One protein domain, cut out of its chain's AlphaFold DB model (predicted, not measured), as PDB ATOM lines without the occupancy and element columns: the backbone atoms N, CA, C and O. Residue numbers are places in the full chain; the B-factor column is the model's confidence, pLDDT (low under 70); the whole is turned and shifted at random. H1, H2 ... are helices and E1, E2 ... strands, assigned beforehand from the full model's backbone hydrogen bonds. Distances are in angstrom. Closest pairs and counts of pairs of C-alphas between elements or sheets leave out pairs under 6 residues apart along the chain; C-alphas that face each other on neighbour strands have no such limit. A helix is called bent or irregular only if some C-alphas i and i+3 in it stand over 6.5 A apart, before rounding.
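Overview. This is residues 20 to 156 of the 158 residues of an uncharacterized protein of Acidobacteria bacterium (UniProt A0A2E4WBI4). A long, strongly twisted sheet of six strands curls round one helix, H3, while two shorter helices, H1 and H2, cover part of its other face. H4 lies crosswise near the first residues of H3, and the tips of the hairpins E2-E3 and E3-E4 hold the two C-alphas farthest apart. The printed part has 137 residues with four named helices and six named strands, in the order E1, H1, H2, E2, E3, E4, H3, E5, H4, E6; the class is mixed, helices and strands. The sheet's order is E1, E2, E3, E4, E5, E6, and it is mixed, with E4 and E5 parallel and the other neighbours antiparallel. The whole is compact, with a radius of gyration of the C-alphas of 14.2 A, and rounded, with spans of 37, 36 and 27 A.

Along the chain. E1 is residues 20 to 22, 7.1 A long, and its C-alpha 20 is at (-10.117, -49.446, 10.458). H1, residues 30 to 40, is 15.7 A long, and H2, residues 49 to 57, is 12.4 A long. E2, residues 61 to 68, measures 23.6 A. E3, residues 71 to 81, is the longest strand at 32.8 A, and E4, residues 87 to 96, measures 27.0 A. H3, residues 99 to 116, is the longest helix; it measures 24.5 A from C-alpha 99 at (-15.108, -35.196, 7.866) to C-alpha 116 and has a kink of 40 degrees near residue 106. E5 is residues 121 to 124, 10.0 A long. H4, residues 128 to 141, is 19.7 A long and only just irregular, with C-alphas 133 and 136 6.9 A apart. E6, residues 151 to 155, is 12.1 A long and ends with C-alpha 155 at (-5.771, -41.364, -6.317).

Arrangement. E1 is an edge strand, antiparallel to E2, with N 21 and O 65 within hydrogen-bond range at 2.9 A. E2, E3 and E4 form a meander, each strand the antiparallel neighbour of the one before: N 64 and O 75 are 2.9 A apart, and N 78 and O 90 are 2.9 A apart. E4, H3 and E5 form a strand-helix-strand unit, two parallel neighbour strands with a helix between, and its crossover is right-handed; N 91 and O 123 are 2.8 A apart. E6, the other edge strand, is antiparallel to E5, with N 124 and O 152 at 2.8 A. Three layers result from helices on both faces: H3 is on one face, H1 and H2 are on the other. H1 is over E3 and E4 at a height of 7.9 A over the sheet and runs across the strands, at 63 degrees to E4 on the local plane; its closest C-alphas to E4 are those of Ala 39 and Leu 94, 4.5 A apart. H2 is over E2 and stands up from the sheet at 55 degrees. H1 and H2 only just touch, with 3 pairs of C-alphas within 8 A, the closest those of Val 40 and Val 49 at 6.2 A, and they are about perpendicular at 80 degrees. The sheet curls round H3, whose closest C-alphas to E5 are those of Val 111 and Leu 122, 6.2 A apart. H3 and H4 are close but not clearly touching, with Ile 100 and Leu 134 as the closest C-alphas at 6.5 A, and about perpendicular at 80 degrees. H1 and H3 are apart. Every O i to N i+4 pair is within hydrogen-bond range in H1 and H2, against 12 of 14 in H3 and 6 of 10 in H4.

Size, cuts and confidence. The C-alphas of Glu 70 and Asp 84, the two farthest apart, are 42.3 A from each other. The printed part has no cut, and no link is long. The mean pLDDT of the printed part is 78.0; 37 residues are under 70, among them residues 125 to 156.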
ATOM      1  N   LEU A  20      -9.223 -49.239  11.594       82.88
ATOM      2  CA  LEU A  20     -10.117 -49.446  10.458       82.88
ATOM      3  C   LEU A  20     -10.554 -50.910  10.387       82.88
ATOM      4  O   LEU A  20      -9.721 -51.812  10.296       82.88
ATOM      5  N   ARG A  21     -11.868 -51.145  10.353       87.19
ATOM      6  CA  ARG A  21     -12.448 -52.475  10.149       87.19
ATOM      7  C   ARG A  21     -13.619 -52.459   9.172       87.19
ATOM      8  O   ARG A  21     -14.345 -51.472   9.066       87.19
ATOM      9  N   MET A  22     -13.796 -53.575   8.470       88.69
ATOM     10  CA  MET A  22     -14.994 -53.850   7.677       88.69
ATOM     11  C   MET A  22     -16.051 -54.464   8.592       88.69
ATOM     12  O   MET A  22     -15.738 -55.406   9.318       88.69
ATOM     13  N   GLU A  23     -17.283 -53.964   8.540       90.69
ATOM     14  CA  GLU A  23     -18.345 -54.400   9.447       90.69
ATOM     15  C   GLU A  23     -19.670 -54.625   8.716       90.69
ATOM     16  O   GLU A  23     -19.944 -54.010   7.683       90.69
ATOM     17  N   LEU A  24     -20.515 -55.508   9.250       91.75
ATOM     18  CA  LEU A  24     -21.883 -55.664   8.760       91.75
ATOM     19  C   LEU A  24     -22.834 -54.710   9.501       91.75
ATOM     20  O   LEU A  24     -22.664 -54.500  10.700       91.75
ATOM     21  N   PRO A  25     -23.883 -54.167   8.850       88.44
ATOM     22  CA  PRO A  25     -24.697 -53.098   9.443       88.44
ATOM     23  C   PRO A  25     -25.338 -53.439  10.795       88.44
ATOM     24  O   PRO A  25     -25.543 -52.563  11.625       88.44
ATOM     25  N   TYR A  26     -25.658 -54.712  11.027       86.94
ATOM     26  CA  TYR A  26     -26.305 -55.183  12.256       86.94
ATOM     27  C   TYR A  26     -25.336 -55.392  13.432       86.94
ATOM     28  O   TYR A  26     -25.788 -55.633  14.548       86.94
ATOM     29  N   ASN A  27     -24.028 -55.312  13.187       92.44
ATOM     30  CA  ASN A  27     -22.981 -55.440  14.200       92.44
ATOM     31  C   ASN A  27     -22.451 -54.080  14.680       92.44
ATOM     32  O   ASN A  27     -21.559 -54.033  15.525       92.44
ATOM     33  N   LEU A  28     -22.970 -52.983  14.127       91.31
ATOM     34  CA  LEU A  28     -22.567 -51.632  14.487       91.31
ATOM     35  C   LEU A  28     -22.921 -51.310  15.942       91.31
ATOM     36  O   LEU A  28     -24.025 -51.609  16.408       91.31
ATOM     37  N   ALA A  29     -22.007 -50.637  16.643       92.06
ATOM     38  CA  ALA A  29     -22.329 -50.041  17.936       92.06
ATOM     39  C   ALA A  29     -23.321 -48.863  17.765       92.06
ATOM     40  O   ALA A  29     -23.441 -48.310  16.668       92.06
ATOM     41  N   PRO A  30     -24.080 -48.477  18.811       91.56
ATOM     42  CA  PRO A  30     -25.188 -47.526  18.669       91.56
ATOM     43  C   PRO A  30     -24.818 -46.164  18.059       91.56
ATOM     44  O   PRO A  30     -25.591 -45.616  17.278       91.56
ATOM     45  N   ASP A  31     -23.642 -45.631  18.389       90.56
ATOM     46  CA  ASP A  31     -23.089 -44.402  17.810       90.56
ATOM     47  C   ASP A  31     -22.702 -44.590  16.330       90.56
ATOM     48  O   ASP A  31     -22.968 -43.730  15.493       90.56
ATOM     49  N   GLU A  32     -22.159 -45.751  15.966       92.56
ATOM     50  CA  GLU A  32     -21.821 -46.108  14.580       92.56
ATOM     51  C   GLU A  32     -23.072 -46.248  13.706       92.56
ATOM     52  O   GLU A  32     -23.042 -45.883  12.531       92.56
ATOM     53  N   VAL A  33     -24.190 -46.725  14.271       93.19
ATOM     54  CA  VAL A  33     -25.488 -46.774  13.576       93.19
ATOM     55  C   VAL A  33     -25.947 -45.369  13.193       93.19
ATOM     56  O   VAL A  33     -26.445 -45.168  12.082       93.19
ATOM     57  N   GLU A  34     -25.766 -44.384  14.076       92.44
ATOM     58  CA  GLU A  34     -26.108 -42.996  13.772       92.44
ATOM     59  C   GLU A  34     -25.301 -42.489  12.571       92.44
ATOM     60  O   GLU A  34     -25.882 -42.010  11.592       92.44
ATOM     61  N   TYR A  35     -23.979 -42.670  12.600       91.12
ATOM     62  CA  TYR A  35     -23.112 -42.261  11.496       91.12
ATOM     63  C   TYR A  35     -23.365 -43.055  10.215       91.12
ATOM     64  O   TYR A  35     -23.348 -42.474   9.135       91.12
ATOM     65  N   PHE A  36     -23.702 -44.340  10.295       92.31
ATOM     66  CA  PHE A  36     -24.134 -45.120   9.136       92.31
ATOM     67  C   PHE A  36     -25.380 -44.515   8.478       92.31
ATOM     68  O   PHE A  36     -25.395 -44.278   7.270       92.31
ATOM     69  N   VAL A  37     -26.413 -44.191   9.262       90.06
ATOM     70  CA  VAL A  37     -27.636 -43.561   8.741       90.06
ATOM     71  C   VAL A  37     -27.343 -42.176   8.158       90.06
ATOM     72  O   VAL A  37     -27.940 -41.799   7.147       90.06
ATOM     73  N   GLN A  38     -26.434 -41.411   8.765       86.25
ATOM     74  CA  GLN A  38     -25.982 -40.132   8.214       86.25
ATOM     75  C   GLN A  38     -25.231 -40.318   6.887       86.25
ATOM     76  O   GLN A  38     -25.539 -39.610   5.930       86.25
ATOM     77  N   ALA A  39     -24.328 -41.298   6.792       87.12
ATOM     78  CA  ALA A  39     -23.576 -41.610   5.579       87.12
ATOM     79  C   ALA A  39     -24.520 -41.993   4.432       87.12
ATOM     80  O   ALA A  39     -24.397 -41.473   3.330       87.12
ATOM     81  N   VAL A  40     -25.550 -42.808   4.685       86.62
ATOM     82  CA  VAL A  40     -26.551 -43.136   3.653       86.62
ATOM     83  C   VAL A  40     -27.231 -41.887   3.084       86.62
ATOM     84  O   VAL A  40     -27.513 -41.813   1.890       86.62
ATOM     85  N   LYS A  41     -27.454 -40.860   3.911       81.88
ATOM     86  CA  LYS A  41     -28.057 -39.590   3.475       81.88
ATOM     87  C   LYS A  41     -27.102 -38.719   2.651       81.88
ATOM     88  O   LYS A  41     -27.551 -37.747   2.032       81.88
ATOM     89  N   THR A  42     -25.807 -39.041   2.608       75.25
ATOM     90  CA  THR A  42     -24.849 -38.344   1.742       75.25
ATOM     91  C   THR A  42     -24.883 -38.824   0.296       75.25
ATOM     92  O   THR A  42     -24.242 -38.189  -0.527       75.25
ATOM     93  N   ASP A  43     -25.657 -39.859  -0.045       74.31
ATOM     94  CA  ASP A  43     -25.898 -40.294  -1.426       74.31
ATOM     95  C   ASP A  43     -27.406 -40.281  -1.733       74.31
ATOM     96  O   ASP A  43     -28.181 -41.072  -1.191       74.31
ATOM     97  N   GLU A  44     -27.834 -39.378  -2.619       66.38
ATOM     98  CA  GLU A  44     -29.242 -39.233  -3.034       66.38
ATOM     99  C   GLU A  44     -29.715 -40.359  -3.960       66.38
ATOM    100  O   GLU A  44     -30.918 -40.585  -4.102       66.38
ATOM    101  N   HIS A  45     -28.784 -41.111  -4.542       72.75
ATOM    102  CA  HIS A  45     -29.058 -42.208  -5.464       72.75
ATOM    103  C   HIS A  45     -29.041 -43.579  -4.773       72.75
ATOM    104  O   HIS A  45     -29.481 -44.570  -5.358       72.75
ATOM    105  N   SER A  46     -28.610 -43.643  -3.507       69.25
ATOM    106  CA  SER A  46     -28.481 -44.877  -2.718       69.25
ATOM    107  C   SER A  46     -29.806 -45.614  -2.469       69.25
ATOM    108  O   SER A  46     -29.804 -46.817  -2.196       69.25
ATOM    109  N   GLY A  47     -30.940 -44.915  -2.603       70.94
ATOM    110  CA  GLY A  47     -32.287 -45.484  -2.558       70.94
ATOM    111  C   GLY A  47     -32.846 -45.798  -1.160       70.94
ATOM    112  O   GLY A  47     -33.856 -46.497  -1.080       70.94
ATOM    113  N   GLY A  48     -32.249 -45.256  -0.094       84.44
ATOM    114  CA  GLY A  48     -32.683 -45.414   1.304       84.44
ATOM    115  C   GLY A  48     -31.890 -46.477   2.077       84.44
ATOM    116  O   GLY A  48     -31.227 -47.320   1.479       84.44
ATOM    117  N   VAL A  49     -31.958 -46.436   3.417       89.94
ATOM    118  CA  VAL A  49     -31.137 -47.279   4.317       89.94
ATOM    119  C   VAL A  49     -31.290 -48.770   4.017       89.94
ATOM    120  O   VAL A  49     -30.280 -49.448   3.845       89.94
ATOM    121  N   ASP A  50     -32.519 -49.263   3.857       92.56
ATOM    122  CA  ASP A  50     -32.777 -50.690   3.628       92.56
ATOM    123  C   ASP A  50     -32.084 -51.209   2.358       92.56
ATOM    124  O   ASP A  50     -31.416 -52.242   2.387       92.56
ATOM    125  N   LYS A  51     -32.131 -50.445   1.259       91.19
ATOM    126  CA  LYS A  51     -31.461 -50.823   0.001       91.19
ATOM    127  C   LYS A  51     -29.944 -50.830   0.124       91.19
ATOM    128  O   LYS A  51     -29.261 -51.623  -0.534       91.19
ATOM    129  N   VAL A  52     -29.393 -49.932   0.939       90.81
ATOM    130  CA  VAL A  52     -27.956 -49.915   1.217       90.81
ATOM    131  C   VAL A  52     -27.561 -51.135   2.041       90.81
ATOM    132  O   VAL A  52     -26.588 -51.795   1.684       90.81
ATOM    133  N   VAL A  53     -28.340 -51.489   3.067       93.31
ATOM    134  CA  VAL A  53     -28.122 -52.706   3.867       93.31
ATOM    135  C   VAL A  53     -28.167 -53.956   2.984       93.31
ATOM    136  O   VAL A  53     -27.229 -54.752   3.023       93.31
ATOM    137  N   GLU A  54     -29.177 -54.097   2.122       93.50
ATOM    138  CA  GLU A  54     -29.271 -55.205   1.157       93.50
ATOM    139  C   GLU A  54     -28.052 -55.266   0.220       93.50
ATOM    140  O   GLU A  54     -27.523 -56.340  -0.088       93.50
ATOM    141  N   SER A  55     -27.563 -54.107  -0.231       92.62
ATOM    142  CA  SER A  55     -26.375 -54.023  -1.091       92.62
ATOM    143  C   SER A  55     -25.102 -54.468  -0.367       92.62
ATOM    144  O   SER A  55     -24.248 -55.103  -0.983       92.62
ATOM    145  N   ILE A  56     -24.979 -54.169   0.928       93.62
ATOM    146  CA  ILE A  56     -23.849 -54.618   1.751       93.62
ATOM    147  C   ILE A  56     -23.929 -56.131   1.982       93.62
ATOM    148  O   ILE A  56     -22.956 -56.846   1.767       93.62
ATOM    149  N   GLN A  57     -25.107 -56.651   2.332       91.38
ATOM    150  CA  GLN A  57     -25.312 -58.086   2.567       91.38
ATOM    151  C   GLN A  57     -25.083 -58.939   1.314       91.38
ATOM    152  O   GLN A  57     -24.578 -60.054   1.404       91.38
ATOM    153  N   SER A  58     -25.432 -58.412   0.139       91.38
ATOM    154  CA  SER A  58     -25.171 -59.071  -1.146       91.38
ATOM    155  C   SER A  58     -23.730 -58.902  -1.649       91.38
ATOM    156  O   SER A  58     -23.417 -59.376  -2.738       91.38
ATOM    157  N   GLY A  59     -22.859 -58.228  -0.888       87.75
ATOM    158  CA  GLY A  59     -21.450 -58.013  -1.230       87.75
ATOM    159  C   GLY A  59     -21.209 -56.976  -2.330       87.75
ATOM    160  O   GLY A  59     -20.079 -56.814  -2.780       87.75
ATOM    161  N   LYS A  60     -22.245 -56.255  -2.774       88.44
ATOM    162  CA  LYS A  60     -22.113 -55.184  -3.779       88.44
ATOM    163  C   LYS A  60     -21.480 -53.920  -3.205       88.44
ATOM    164  O   LYS A  60     -20.906 -53.129  -3.950       88.44
ATOM    165  N   LYS A  61     -21.641 -53.710  -1.898       91.75
ATOM    166  CA  LYS A  61     -21.052 -52.605  -1.141       91.75
ATOM    167  C   LYS A  61     -20.320 -53.143   0.083       91.75
ATOM    168  O   LYS A  61     -20.658 -54.214   0.581       91.75
ATOM    169  N   GLN A  62     -19.355 -52.388   0.583       92.50
ATOM    170  CA  GLN A  62     -18.641 -52.689   1.822       92.50
ATOM    171  C   GLN A  62     -18.794 -51.517   2.779       92.50
ATOM    172  O   GLN A  62     -18.653 -50.366   2.375       92.50
ATOM    173  N   LEU A  63     -19.110 -51.818   4.033       93.12
ATOM    174  CA  LEU A  63     -19.213 -50.840   5.105       93.12
ATOM    175  C   LEU A  63     -17.934 -50.883   5.935       93.12
ATOM    176  O   LEU A  63     -17.482 -51.949   6.352       93.12
ATOM    177  N   TRP A  64     -17.388 -49.703   6.178       92.25
ATOM    178  CA  TRP A  64     -16.147 -49.503   6.896       92.25
ATOM    179  C   TRP A  64     -16.376 -48.577   8.078       92.25
ATOM    180  O   TRP A  64     -17.089 -47.575   7.969       92.25
ATOM    181  N   VAL A  65     -15.748 -48.924   9.195       90.69
ATOM    182  CA  VAL A  65     -15.779 -48.150  10.431       90.69
ATOM    183  C   VAL A  65     -14.349 -47.880  10.860       90.69
ATOM    184  O   VAL A  65     -13.543 -48.807  10.973       90.69
ATOM    185  N   TRP A  66     -14.054 -46.610  11.116       89.94
ATOM    186  CA  TRP A  66     -12.790 -46.152  11.671       89.94
ATOM    187  C   TRP A  66     -12.996 -45.441  12.994       89.94
ATOM    188  O   TRP A  66     -13.953 -44.676  13.148       89.94
ATOM    189  N   ARG A  67     -12.076 -45.685  13.927       86.19
ATOM    190  CA  ARG A  67     -12.016 -45.005  15.217       86.19
ATOM    191  C   ARG A  67     -10.604 -44.541  15.544       86.19
ATOM    192  O   ARG A  67      -9.646 -45.269  15.283       86.19
ATOM    193  N   ASP A  68     -10.536 -43.369  16.163       83.56
ATOM    194  CA  ASP A  68      -9.348 -42.780  16.788       83.56
ATOM    195  C   ASP A  68      -9.792 -41.939  17.998       83.56
ATOM    196  O   ASP A  68     -10.358 -40.849  17.854       83.56
ATOM    197  N   GLY A  69      -9.637 -42.497  19.201       82.94
ATOM    198  CA  GLY A  69     -10.210 -41.932  20.425       82.94
ATOM    199  C   GLY A  69     -11.733 -41.748  20.328       82.94
ATOM    200  O   GLY A  69     -12.473 -42.697  20.064       82.94
ATOM    201  N   GLU A  70     -12.209 -40.516  20.529       83.19
ATOM    202  CA  GLU A  70     -13.630 -40.150  20.381       83.19
ATOM    203  C   GLU A  70     -14.050 -39.921  18.917       83.19
ATOM    204  O   GLU A  70     -15.240 -39.784  18.616       83.19
ATOM    205  N   SER A  71     -13.089 -39.876  17.991       84.19
ATOM    206  CA  SER A  71     -13.371 -39.661  16.578       84.19
ATOM    207  C   SER A  71     -13.846 -40.953  15.935       84.19
ATOM    208  O   SER A  71     -13.192 -41.991  16.011       84.19
ATOM    209  N   ILE A  72     -14.976 -40.866  15.244       87.69
ATOM    210  CA  ILE A  72     -15.521 -41.946  14.427       87.69
ATOM    211  C   ILE A  72     -15.755 -41.482  12.995       87.69
ATOM    212  O   ILE A  72     -16.265 -40.379  12.761       87.69
ATOM    213  N   GLY A  73     -15.405 -42.359  12.056       87.88
ATOM    214  CA  GLY A  73     -15.746 -42.265  10.645       87.88
ATOM    215  C   GLY A  73     -16.446 -43.531  10.169       87.88
ATOM    216  O   GLY A  73     -16.014 -44.642  10.467       87.88
ATOM    217  N   VAL A  74     -17.528 -43.357   9.416       89.50
ATOM    218  CA  VAL A  74     -18.249 -44.438   8.744       89.50
ATOM    219  C   VAL A  74     -18.319 -44.120   7.264       89.50
ATOM    220  O   VAL A  74     -18.724 -43.022   6.881       89.50
ATOM    221  N   TRP A  75     -17.969 -45.083   6.421       88.81
ATOM    222  CA  TRP A  75     -18.133 -44.942   4.980       88.81
ATOM    223  C   TRP A  75     -18.504 -46.245   4.305       88.81
ATOM    224  O   TRP A  75     -18.370 -47.338   4.854       88.81
ATOM    225  N   ILE A  76     -19.003 -46.108   3.083       89.06
ATOM    226  CA  ILE A  76     -19.475 -47.227   2.283       89.06
ATOM    227  C   ILE A  76     -18.793 -47.156   0.932       89.06
ATOM    228  O   ILE A  76     -18.881 -46.137   0.241       89.06
ATOM    229  N   THR A  77     -18.131 -48.244   0.556       89.81
ATOM    230  CA  THR A  77     -17.539 -48.403  -0.768       89.81
ATOM    231  C   THR A  77     -18.343 -49.348  -1.646       89.81
ATOM    232  O   THR A  77     -19.152 -50.142  -1.167       89.81
ATOM    233  N   GLY A  78     -18.125 -49.260  -2.951       89.19
ATOM    234  CA  GLY A  78     -18.523 -50.256  -3.936       89.19
ATOM    235  C   GLY A  78     -17.400 -50.491  -4.939       89.19
ATOM    236  O   GLY A  78     -16.362 -49.831  -4.883       89.19
ATOM    237  N   PHE A  79     -17.630 -51.417  -5.866       87.00
ATOM    238  CA  PHE A  79     -16.719 -51.676  -6.976       87.00
ATOM    239  C   PHE A  79     -17.370 -51.274  -8.296       87.00
ATOM    240  O   PHE A  79     -18.527 -51.621  -8.550       87.00
ATOM    241  N   SER A  80     -16.622 -50.559  -9.131       83.50
ATOM    242  CA  SER A  80     -16.990 -50.263 -10.514       83.50
ATOM    243  C   SER A  80     -16.056 -51.013 -11.457       83.50
ATOM    244  O   SER A  80     -14.856 -51.092 -11.202       83.50
ATOM    245  N   TYR A  81     -16.606 -51.571 -12.535       80.88
ATOM    246  CA  TYR A  81     -15.838 -52.231 -13.588       80.88
ATOM    247  C   TYR A  81     -15.861 -51.355 -14.829       80.88
ATOM    248  O   TYR A  81     -16.930 -51.059 -15.368       80.88
ATOM    249  N   GLN A  82     -14.681 -50.945 -15.266       78.06
ATOM    250  CA  GLN A  82     -14.510 -50.087 -16.419       78.06
ATOM    251  C   GLN A  82     -14.514 -50.904 -17.724       78.06
ATOM    252  O   GLN A  82     -14.221 -52.105 -17.716       78.06
ATOM    253  N   PRO A  83     -14.858 -50.287 -18.871       77.31
ATOM    254  CA  PRO A  83     -14.886 -50.973 -20.166       77.31
ATOM    255  C   PRO A  83     -13.538 -51.559 -20.611       77.31
ATOM    256  O   PRO A  83     -13.515 -52.476 -21.429       77.31
ATOM    257  N   ASP A  84     -12.428 -51.032 -20.094       78.50
ATOM    258  CA  ASP A  84     -11.065 -51.532 -20.319       78.50
ATOM    259  C   ASP A  84     -10.723 -52.777 -19.477       78.50
ATOM    260  O   ASP A  84      -9.645 -53.351 -19.630       78.50
ATOM    261  N   GLY A  85     -11.658 -53.239 -18.642       77.19
ATOM    262  CA  GLY A  85     -11.496 -54.389 -17.759       77.19
ATOM    263  C   GLY A  85     -10.883 -54.043 -16.403       77.19
ATOM    264  O   GLY A  85     -10.680 -54.946 -15.590       77.19
ATOM    265  N   GLU A  86     -10.601 -52.767 -16.139       79.12
ATOM    266  CA  GLU A  86     -10.047 -52.319 -14.867       79.12
ATOM    267  C   GLU A  86     -11.144 -52.206 -13.804       79.12
ATOM    268  O   GLU A  86     -12.311 -51.935 -14.099       79.12
ATOM    269  N   SER A  87     -10.775 -52.443 -12.544       85.50
ATOM    270  CA  SER A  87     -11.689 -52.287 -11.415       85.50
ATOM    271  C   SER A  87     -11.313 -51.077 -10.574       85.50
ATOM    272  O   SER A  87     -10.138 -50.737 -10.408       85.50
ATOM    273  N   GLU A  88     -12.329 -50.418 -10.040       84.31
ATOM    274  CA  GLU A  88     -12.185 -49.245  -9.194       84.31
ATOM    275  C   GLU A  88     -12.902 -49.489  -7.890       84.31
ATOM    276  O   GLU A  88     -14.058 -49.926  -7.877       84.31
ATOM    277  N   MET A  89     -12.233 -49.138  -6.798       86.19
ATOM    278  CA  MET A  89     -12.921 -48.976  -5.538       86.19
ATOM    279  C   MET A  89     -13.504 -47.573  -5.511       86.19
ATOM    280  O   MET A  89     -12.828 -46.586  -5.797       86.19
ATOM    281  N   VAL A  90     -14.779 -47.496  -5.169       83.62
ATOM    282  CA  VAL A  90     -15.534 -46.256  -5.185       83.62
ATOM    283  C   VAL A  90     -16.030 -45.964  -3.780       83.62
ATOM    284  O   VAL A  90     -16.821 -46.738  -3.248       83.62
ATOM    285  N   LEU A  91     -15.617 -44.847  -3.190       82.62
ATOM    286  CA  LEU A  91     -16.221 -44.279  -1.989       82.62
ATOM    287  C   LEU A  91     -17.559 -43.633  -2.368       82.62
ATOM    288  O   LEU A  91     -17.598 -42.664  -3.124       82.62
ATOM    289  N   LEU A  92     -18.657 -44.192  -1.862       79.88
ATOM    290  CA  LEU A  92     -20.019 -43.780  -2.214       79.88
ATOM    291  C   LEU A  92     -20.639 -42.861  -1.157       79.88
ATOM    292  O   LEU A  92     -21.420 -41.974  -1.483       79.88
ATOM    293  N   MET A  93     -20.355 -43.119   0.121       83.75
ATOM    294  CA  MET A  93     -21.021 -42.483   1.261       83.75
ATOM    295  C   MET A  93     -20.043 -42.319   2.420       83.75
ATOM    296  O   MET A  93     -19.207 -43.198   2.617       83.75
ATOM    297  N   LEU A  94     -20.170 -41.239   3.195       84.62
ATOM    298  CA  LEU A  94     -19.267 -40.908   4.303       84.62
ATOM    299  C   LEU A  94     -19.989 -40.073   5.373       84.62
ATOM    300  O   LEU A  94     -20.683 -39.116   5.044       84.62
ATOM    301  N   ALA A  95     -19.759 -40.371   6.650       84.56
ATOM    302  CA  ALA A  95     -20.123 -39.511   7.775       84.56
ATOM    303  C   ALA A  95     -19.137 -39.665   8.942       84.56
ATOM    304  O   ALA A  95     -18.455 -40.683   9.059       84.56
ATOM    305  N   GLY A  96     -19.080 -38.666   9.822       85.81
ATOM    306  CA  GLY A  96     -18.275 -38.738  11.038       85.81
ATOM    307  C   GLY A  96     -18.092 -37.401  11.748       85.81
ATOM    308  O   GLY A  96     -18.566 -36.361  11.290       85.81
ATOM    309  N   THR A  97     -17.384 -37.455  12.873       81.69
ATOM    310  CA  THR A  97     -17.130 -36.322  13.791       81.69
ATOM    311  C   THR A  97     -16.303 -35.190  13.167       81.69
ATOM    312  O   THR A  97     -16.585 -34.018  13.407       81.69
ATOM    313  N   ASN A  98     -15.317 -35.519  12.325       76.56
ATOM    314  CA  ASN A  98     -14.483 -34.558  11.600       76.56
ATOM    315  C   ASN A  98     -14.221 -35.044  10.167       76.56
ATOM    316  O   ASN A  98     -13.234 -35.719   9.891       76.56
ATOM    317  N   LEU A  99     -15.125 -34.699   9.247       69.81
ATOM    318  CA  LEU A  99     -15.108 -35.196   7.866       69.81
ATOM    319  C   LEU A  99     -13.789 -34.958   7.123       69.81
ATOM    320  O   LEU A  99     -13.403 -35.809   6.330       69.81
ATOM    321  N   ILE A 100     -13.106 -33.836   7.371       70.31
ATOM    322  CA  ILE A 100     -11.832 -33.523   6.710       70.31
ATOM    323  C   ILE A 100     -10.749 -34.478   7.211       70.31
ATOM    324  O   ILE A 100     -10.123 -35.161   6.409       70.31
ATOM    325  N   GLN A 101     -10.555 -34.567   8.530       70.25
ATOM    326  CA  GLN A 101      -9.556 -35.468   9.113       70.25
ATOM    327  C   GLN A 101      -9.836 -36.924   8.742       70.25
ATOM    328  O   GLN A 101      -8.920 -37.631   8.342       70.25
ATOM    329  N   ILE A 102     -11.105 -37.337   8.793       68.88
ATOM    330  CA  ILE A 102     -11.518 -38.674   8.371       68.88
ATOM    331  C   ILE A 102     -11.125 -38.879   6.919       68.88
ATOM    332  O   ILE A 102     -10.401 -39.815   6.640       68.88
ATOM    333  N   PHE A 103     -11.511 -37.999   5.997       71.56
ATOM    334  CA  PHE A 103     -11.149 -38.170   4.592       71.56
ATOM    335  C   PHE A 103      -9.635 -38.337   4.396       71.56
ATOM    336  O   PHE A 103      -9.208 -39.228   3.670       71.56
ATOM    337  N   LEU A 104      -8.834 -37.521   5.083       71.25
ATOM    338  CA  LEU A 104      -7.377 -37.538   4.975       71.25
ATOM    339  C   LEU A 104      -6.729 -38.803   5.563       71.25
ATOM    340  O   LEU A 104      -5.790 -39.333   4.976       71.25
ATOM    341  N   THR A 105      -7.204 -39.292   6.708       70.19
ATOM    342  CA  THR A 105      -6.722 -40.551   7.301       70.19
ATOM    343  C   THR A 105      -7.190 -41.751   6.476       70.19
ATOM    344  O   THR A 105      -6.450 -42.705   6.235       70.19
ATOM    345  N   VAL A 106      -8.426 -41.685   5.991       69.12
ATOM    346  CA  VAL A 106      -9.097 -42.760   5.262       69.12
ATOM    347  C   VAL A 106      -8.540 -42.935   3.866       69.12
ATOM    348  O   VAL A 106      -8.423 -44.072   3.431       69.12
ATOM    349  N   GLU A 107      -8.155 -41.861   3.180       73.12
ATOM    350  CA  GLU A 107      -7.476 -41.930   1.885       73.12
ATOM    351  C   GLU A 107      -6.320 -42.935   1.922       73.12
ATOM    352  O   GLU A 107      -6.309 -43.887   1.142       73.12
ATOM    353  N   HIS A 108      -5.395 -42.787   2.873       72.75
ATOM    354  CA  HIS A 108      -4.233 -43.667   2.973       72.75
ATOM    355  C   HIS A 108      -4.631 -45.123   3.239       72.75
ATOM    356  O   HIS A 108      -4.178 -46.028   2.539       72.75
ATOM    357  N   LEU A 109      -5.526 -45.349   4.203       76.38
ATOM    358  CA  LEU A 109      -5.962 -46.696   4.572       76.38
ATOM    359  C   LEU A 109      -6.774 -47.379   3.457       76.38
ATOM    360  O   LEU A 109      -6.692 -48.592   3.268       76.38
ATOM    361  N   MET A 110      -7.555 -46.610   2.698       79.06
ATOM    362  CA  MET A 110      -8.422 -47.124   1.638       79.06
ATOM    363  C   MET A 110      -7.695 -47.333   0.319       79.06
ATOM    364  O   MET A 110      -8.094 -48.214  -0.437       79.06
ATOM    365  N   VAL A 111      -6.619 -46.590   0.045       79.81
ATOM    366  CA  VAL A 111      -5.731 -46.879  -1.090       79.81
ATOM    367  C   VAL A 111      -5.136 -48.280  -0.948       79.81
ATOM    368  O   VAL A 111      -5.172 -49.056  -1.903       79.81
ATOM    369  N   ASP A 112      -4.682 -48.653   0.251       82.31
ATOM    370  CA  ASP A 112      -4.167 -50.001   0.503       82.31
ATOM    371  C   ASP A 112      -5.257 -51.069   0.324       82.31
ATOM    372  O   ASP A 112      -5.013 -52.100  -0.306       82.31
ATOM    373  N   LYS A 113      -6.491 -50.808   0.778       85.88
ATOM    374  CA  LYS A 113      -7.623 -51.731   0.572       85.88
ATOM    375  C   LYS A 113      -8.054 -51.853  -0.886       85.88
ATOM    376  O   LYS A 113      -8.382 -52.952  -1.330       85.88
ATOM    377  N   ALA A 114      -8.024 -50.761  -1.644       84.44
ATOM    378  CA  ALA A 114      -8.265 -50.786  -3.080       84.44
ATOM    379  C   ALA A 114      -7.201 -51.632  -3.796       84.44
ATOM    380  O   ALA A 114      -7.549 -52.489  -4.611       84.44
ATOM    381  N   ARG A 115      -5.924 -51.476  -3.422       84.94
ATOM    382  CA  ARG A 115      -4.817 -52.280  -3.955       84.94
ATOM    383  C   ARG A 115      -4.969 -53.767  -3.622       84.94
ATOM    384  O   ARG A 115      -4.825 -54.607  -4.507       84.94
ATOM    385  N   GLU A 116      -5.300 -54.106  -2.374       86.62
ATOM    386  CA  GLU A 116      -5.571 -55.491  -1.945       86.62
ATOM    387  C   GLU A 116      -6.716 -56.137  -2.746       86.62
ATOM    388  O   GLU A 116      -6.670 -57.331  -3.042       86.62
ATOM    389  N   ALA A 117      -7.726 -55.349  -3.125       84.19
ATOM    390  CA  ALA A 117      -8.856 -55.797  -3.937       84.19
ATOM    391  C   ALA A 117      -8.547 -55.883  -5.448       84.19
ATOM    392  O   ALA A 117      -9.421 -56.271  -6.224       84.19
ATOM    393  N   GLY A 118      -7.325 -55.541  -5.879       86.31
ATOM    394  CA  GLY A 118      -6.936 -55.525  -7.292       86.31
ATOM    395  C   GLY A 118      -7.545 -54.367  -8.085       86.31
ATOM    396  O   GLY A 118      -7.639 -54.441  -9.313       86.31
ATOM    397  N   CYS A 119      -7.985 -53.311  -7.400       85.94
ATOM    398  CA  CYS A 119      -8.401 -52.081  -8.052       85.94
ATOM    399  C   CYS A 119      -7.179 -51.312  -8.545       85.94
ATOM    400  O   CYS A 119      -6.098 -51.430  -7.979       85.94
ATOM    401  N   LYS A 120      -7.359 -50.529  -9.611       83.38
ATOM    402  CA  LYS A 120      -6.309 -49.653 -10.148       83.38
ATOM    403  C   LYS A 120      -6.351 -48.250  -9.552       83.38
ATOM    404  O   LYS A 120      -5.349 -47.539  -9.558       83.38
ATOM    405  N   ARG A 121      -7.525 -47.821  -9.085       77.56
ATOM    406  CA  ARG A 121      -7.727 -46.504  -8.482       77.56
ATOM    407  C   ARG A 121      -8.820 -46.513  -7.424       77.56
ATOM    408  O   ARG A 121      -9.715 -47.365  -7.439       77.56
ATOM    409  N   LEU A 122      -8.729 -45.525  -6.537       77.69
ATOM    410  CA  LEU A 122      -9.745 -45.165  -5.556       77.69
ATOM    411  C   LEU A 122     -10.411 -43.858  -6.002       77.69
ATOM    412  O   LEU A 122      -9.763 -42.814  -6.107       77.69
ATOM    413  N   VAL A 123     -11.714 -43.922  -6.247       76.00
ATOM    414  CA  VAL A 123     -12.543 -42.777  -6.646       76.00
ATOM    415  C   VAL A 123     -13.515 -42.463  -5.518       76.00
ATOM    416  O   VAL A 123     -13.992 -43.377  -4.855       76.00
ATOM    417  N   ALA A 124     -13.844 -41.196  -5.293       72.19
ATOM    418  CA  ALA A 124     -14.869 -40.801  -4.340       72.19
ATOM    419  C   ALA A 124     -15.948 -39.936  -4.973       72.19
ATOM    420  O   ALA A 124     -15.675 -38.916  -5.596       72.19
ATOM    421  N   PHE A 125     -17.203 -40.306  -4.744       67.19
ATOM    422  CA  PHE A 125     -18.336 -39.444  -5.036       67.19
ATOM    423  C   PHE A 125     -18.612 -38.599  -3.803       67.19
ATOM    424  O   PHE A 125     -19.111 -39.080  -2.787       67.19
ATOM    425  N   VAL A 126     -18.242 -37.325  -3.877       60.59
ATOM    426  CA  VAL A 126     -18.471 -36.373  -2.795       60.59
ATOM    427  C   VAL A 126     -19.501 -35.360  -3.266       60.59
ATOM    428  O   VAL A 126     -19.306 -34.695  -4.281       60.59
ATOM    429  N   LYS A 127     -20.601 -35.213  -2.516       60.38
ATOM    430  CA  LYS A 127     -21.616 -34.185  -2.793       60.38
ATOM    431  C   LYS A 127     -20.968 -32.798  -2.930       60.38
ATOM    432  O   LYS A 127     -20.133 -32.471  -2.084       60.38
ATOM    433  N   PRO A 128     -21.434 -31.931  -3.849       58.16
ATOM    434  CA  PRO A 128     -20.880 -30.587  -4.048       58.16
ATOM    435  C   PRO A 128     -20.740 -29.747  -2.764       58.16
ATOM    436  O   PRO A 128     -19.747 -29.060  -2.571       58.16
ATOM    437  N   LEU A 129     -21.682 -29.861  -1.822       55.66
ATOM    438  CA  LEU A 129     -21.621 -29.135  -0.543       55.66
ATOM    439  C   LEU A 129     -20.493 -29.618   0.394       55.66
ATOM    440  O   LEU A 129     -19.970 -28.847   1.196       55.66
ATOM    441  N   ILE A 130     -20.145 -30.906   0.339       59.50
ATOM    442  CA  ILE A 130     -18.999 -31.464   1.077       59.50
ATOM    443  C   ILE A 130     -17.711 -31.167   0.297       59.50
ATOM    444  O   ILE A 130     -16.695 -30.827   0.894       59.50
ATOM    445  N   LEU A 131     -17.784 -31.219  -1.032       61.09
ATOM    446  CA  LEU A 131     -16.700 -30.917  -1.957       61.09
ATOM    447  C   LEU A 131     -16.146 -29.502  -1.767       61.09
ATOM    448  O   LEU A 131     -14.935 -29.337  -1.661       61.09
ATOM    449  N   GLU A 132     -17.020 -28.498  -1.643       62.66
ATOM    450  CA  GLU A 132     -16.626 -27.112  -1.350       62.66
ATOM    451  C   GLU A 132     -15.830 -27.003  -0.046       62.66
ATOM    452  O   GLU A 132     -14.857 -26.258   0.018       62.66
ATOM    453  N   LYS A 133     -16.195 -27.786   0.977       64.69
ATOM    454  CA  LYS A 133     -15.493 -27.793   2.269       64.69
ATOM    455  C   LYS A 133     -14.151 -28.518   2.221       64.69
ATOM    456  O   LYS A 133     -13.276 -28.209   3.023       64.69
ATOM    457  N   LEU A 134     -13.996 -29.496   1.328       65.31
ATOM    458  CA  LEU A 134     -12.762 -30.270   1.196       65.31
ATOM    459  C   LEU A 134     -11.763 -29.642   0.210       65.31
ATOM    460  O   LEU A 134     -10.573 -29.933   0.284       65.31
ATOM    461  N   LYS A 135     -12.226 -28.766  -0.690       67.12
ATOM    462  CA  LYS A 135     -11.412 -28.158  -1.753       67.12
ATOM    463  C   LYS A 135     -10.171 -27.439  -1.227       67.12
ATOM    464  O   LYS A 135      -9.074 -27.714  -1.706       67.12
ATOM    465  N   ASP A 136     -10.334 -26.566  -0.237       67.56
ATOM    466  CA  ASP A 136      -9.215 -25.794   0.317       67.56
ATOM    467  C   ASP A 136      -8.192 -26.717   1.004       67.56
ATOM    468  O   ASP A 136      -6.987 -26.570   0.805       67.56
ATOM    469  N   ALA A 137      -8.670 -27.756   1.698       66.38
ATOM    470  CA  ALA A 137      -7.819 -28.731   2.376       66.38
ATOM    471  C   ALA A 137      -6.981 -29.589   1.406       66.38
ATOM    472  O   ALA A 137      -5.835 -29.918   1.712       66.38
ATOM    473  N   PHE A 138      -7.512 -29.953   0.230       65.19
ATOM    474  CA  PHE A 138      -6.740 -30.702  -0.775       65.19
ATOM    475  C   PHE A 138      -5.694 -29.844  -1.480       65.19
ATOM    476  O   PHE A 138      -4.565 -30.296  -1.685       65.19
ATOM    477  N   VAL A 139      -6.053 -28.600  -1.819       66.25
ATOM    478  CA  VAL A 139      -5.139 -27.652  -2.473       66.25
ATOM    479  C   VAL A 139      -3.936 -27.359  -1.575       66.25
ATOM    480  O   VAL A 139      -2.804 -27.386  -2.055       66.25
ATOM    481  N   GLU A 140      -4.149 -27.163  -0.271       66.88
ATOM    482  CA  GLU A 140      -3.067 -26.951   0.700       66.88
ATOM    483  C   GLU A 140      -2.078 -28.125   0.782       66.88
ATOM    484  O   GLU A 140      -0.900 -27.922   1.086       66.88
ATOM    485  N   ARG A 141      -2.523 -29.352   0.482       58.72
ATOM    486  CA  ARG A 141      -1.695 -30.570   0.540       58.72
ATOM    487  C   ARG A 141      -1.085 -30.973  -0.804       58.72
ATOM    488  O   ARG A 141      -0.323 -31.935  -0.846       58.72
ATOM    489  N   GLY A 142      -1.383 -30.248  -1.883       56.38
ATOM    490  CA  GLY A 142      -0.857 -30.539  -3.218       56.38
ATOM    491  C   GLY A 142      -1.457 -31.786  -3.874       56.38
ATOM    492  O   GLY A 142      -0.833 -32.355  -4.767       56.38
ATOM    493  N   VAL A 143      -2.647 -32.221  -3.442       55.59
ATOM    494  CA  VAL A 143      -3.387 -33.309  -4.097       55.59
ATOM    495  C   VAL A 143      -4.062 -32.750  -5.351       55.59
ATOM    496  O   VAL A 143      -4.849 -31.805  -5.273       55.59
ATOM    497  N   GLU A 144      -3.756 -33.321  -6.519       51.91
ATOM    498  CA  GLU A 144      -4.443 -32.981  -7.769       51.91
ATOM    499  C   GLU A 144      -5.857 -33.565  -7.768       51.91
ATOM    500  O   GLU A 144      -6.072 -34.714  -8.158       51.91
ATOM    501  N   VAL A 145      -6.828 -32.756  -7.361       54.06
ATOM    502  CA  VAL A 145      -8.240 -33.112  -7.458       54.06
ATOM    503  C   VAL A 145      -8.782 -32.651  -8.805       54.06
ATOM    504  O   VAL A 145      -8.818 -31.454  -9.094       54.06
ATOM    505  N   ASP A 146      -9.210 -33.608  -9.627       54.22
ATOM    506  CA  ASP A 146     -10.005 -33.317 -10.817       54.22
ATOM    507  C   ASP A 146     -11.467 -33.165 -10.383       54.22
ATOM    508  O   ASP A 146     -12.096 -34.129  -9.939       54.22
ATOM    509  N   PHE A 147     -11.958 -31.926 -10.405       50.50
ATOM    510  CA  PHE A 147     -13.315 -31.580 -10.002       50.50
ATOM    511  C   PHE A 147     -14.208 -31.593 -11.241       50.50
ATOM    512  O   PHE A 147     -14.389 -30.564 -11.891       50.50
ATOM    513  N   ASP A 148     -14.781 -32.746 -11.551       49.47
ATOM    514  CA  ASP A 148     -15.974 -32.806 -12.391       49.47
ATOM    515  C   ASP A 148     -17.200 -32.775 -11.468       49.47
ATOM    516  O   ASP A 148     -17.113 -33.195 -10.313       49.47
ATOM    517  N   GLU A 149     -18.332 -32.248 -11.932       46.47
ATOM    518  CA  GLU A 149     -19.431 -31.673 -11.128       46.47
ATOM    519  C   GLU A 149     -20.094 -32.617 -10.087       46.47
ATOM    520  O   GLU A 149     -21.011 -32.213  -9.367       46.47
ATOM    521  N   THR A 150     -19.634 -33.866  -9.956       49.72
ATOM    522  CA  THR A 150     -20.150 -34.887  -9.033       49.72
ATOM    523  C   THR A 150     -19.103 -35.814  -8.381       49.72
ATOM    524  O   THR A 150     -19.498 -36.636  -7.549       49.72
ATOM    525  N   TYR A 151     -17.799 -35.723  -8.693       50.94
ATOM    526  CA  TYR A 151     -16.793 -36.668  -8.168       50.94
ATOM    527  C   TYR A 151     -15.412 -36.056  -7.874       50.94
ATOM    528  O   TYR A 151     -15.014 -35.048  -8.444       50.94
ATOM    529  N   VAL A 152     -14.687 -36.703  -6.955       54.62
ATOM    530  CA  VAL A 152     -13.287 -36.459  -6.583       54.62
ATOM    531  C   VAL A 152     -12.509 -37.740  -6.829       54.62
ATOM    532  O   VAL A 152     -12.771 -38.769  -6.208       54.62
ATOM    533  N   VAL A 153     -11.518 -37.692  -7.712       53.44
ATOM    534  CA  VAL A 153     -10.528 -38.770  -7.802       53.44
ATOM    535  C   VAL A 153      -9.512 -38.556  -6.683       53.44
ATOM    536  O   VAL A 153      -8.817 -37.546  -6.679       53.44
ATOM    537  N   ILE A 154      -9.461 -39.482  -5.721       56.66
ATOM    538  CA  ILE A 154      -8.553 -39.393  -4.567       56.66
ATOM    539  C   ILE A 154      -7.150 -39.857  -4.965       56.66
ATOM    540  O   ILE A 154      -6.165 -39.211  -4.635       56.66
ATOM    541  N   SER A 155      -7.048 -40.935  -5.747       54.03
ATOM    542  CA  SER A 155      -5.771 -41.364  -6.317       54.03
ATOM    543  C   SER A 155      -5.933 -41.831  -7.758       54.03
ATOM    544  O   SER A 155      -6.856 -42.583  -8.076       54.03
ATOM    545  N   LYS A 156      -5.016 -41.395  -8.631       51.50
ATOM    546  CA  LYS A 156      -4.964 -41.800 -10.045       51.50
ATOM    547  C   LYS A 156      -4.377 -43.209 -10.226       51.50
ATOM    548  O   LYS A 156      -4.686 -43.839 -11.234       51.50
TER     549      LYS A 156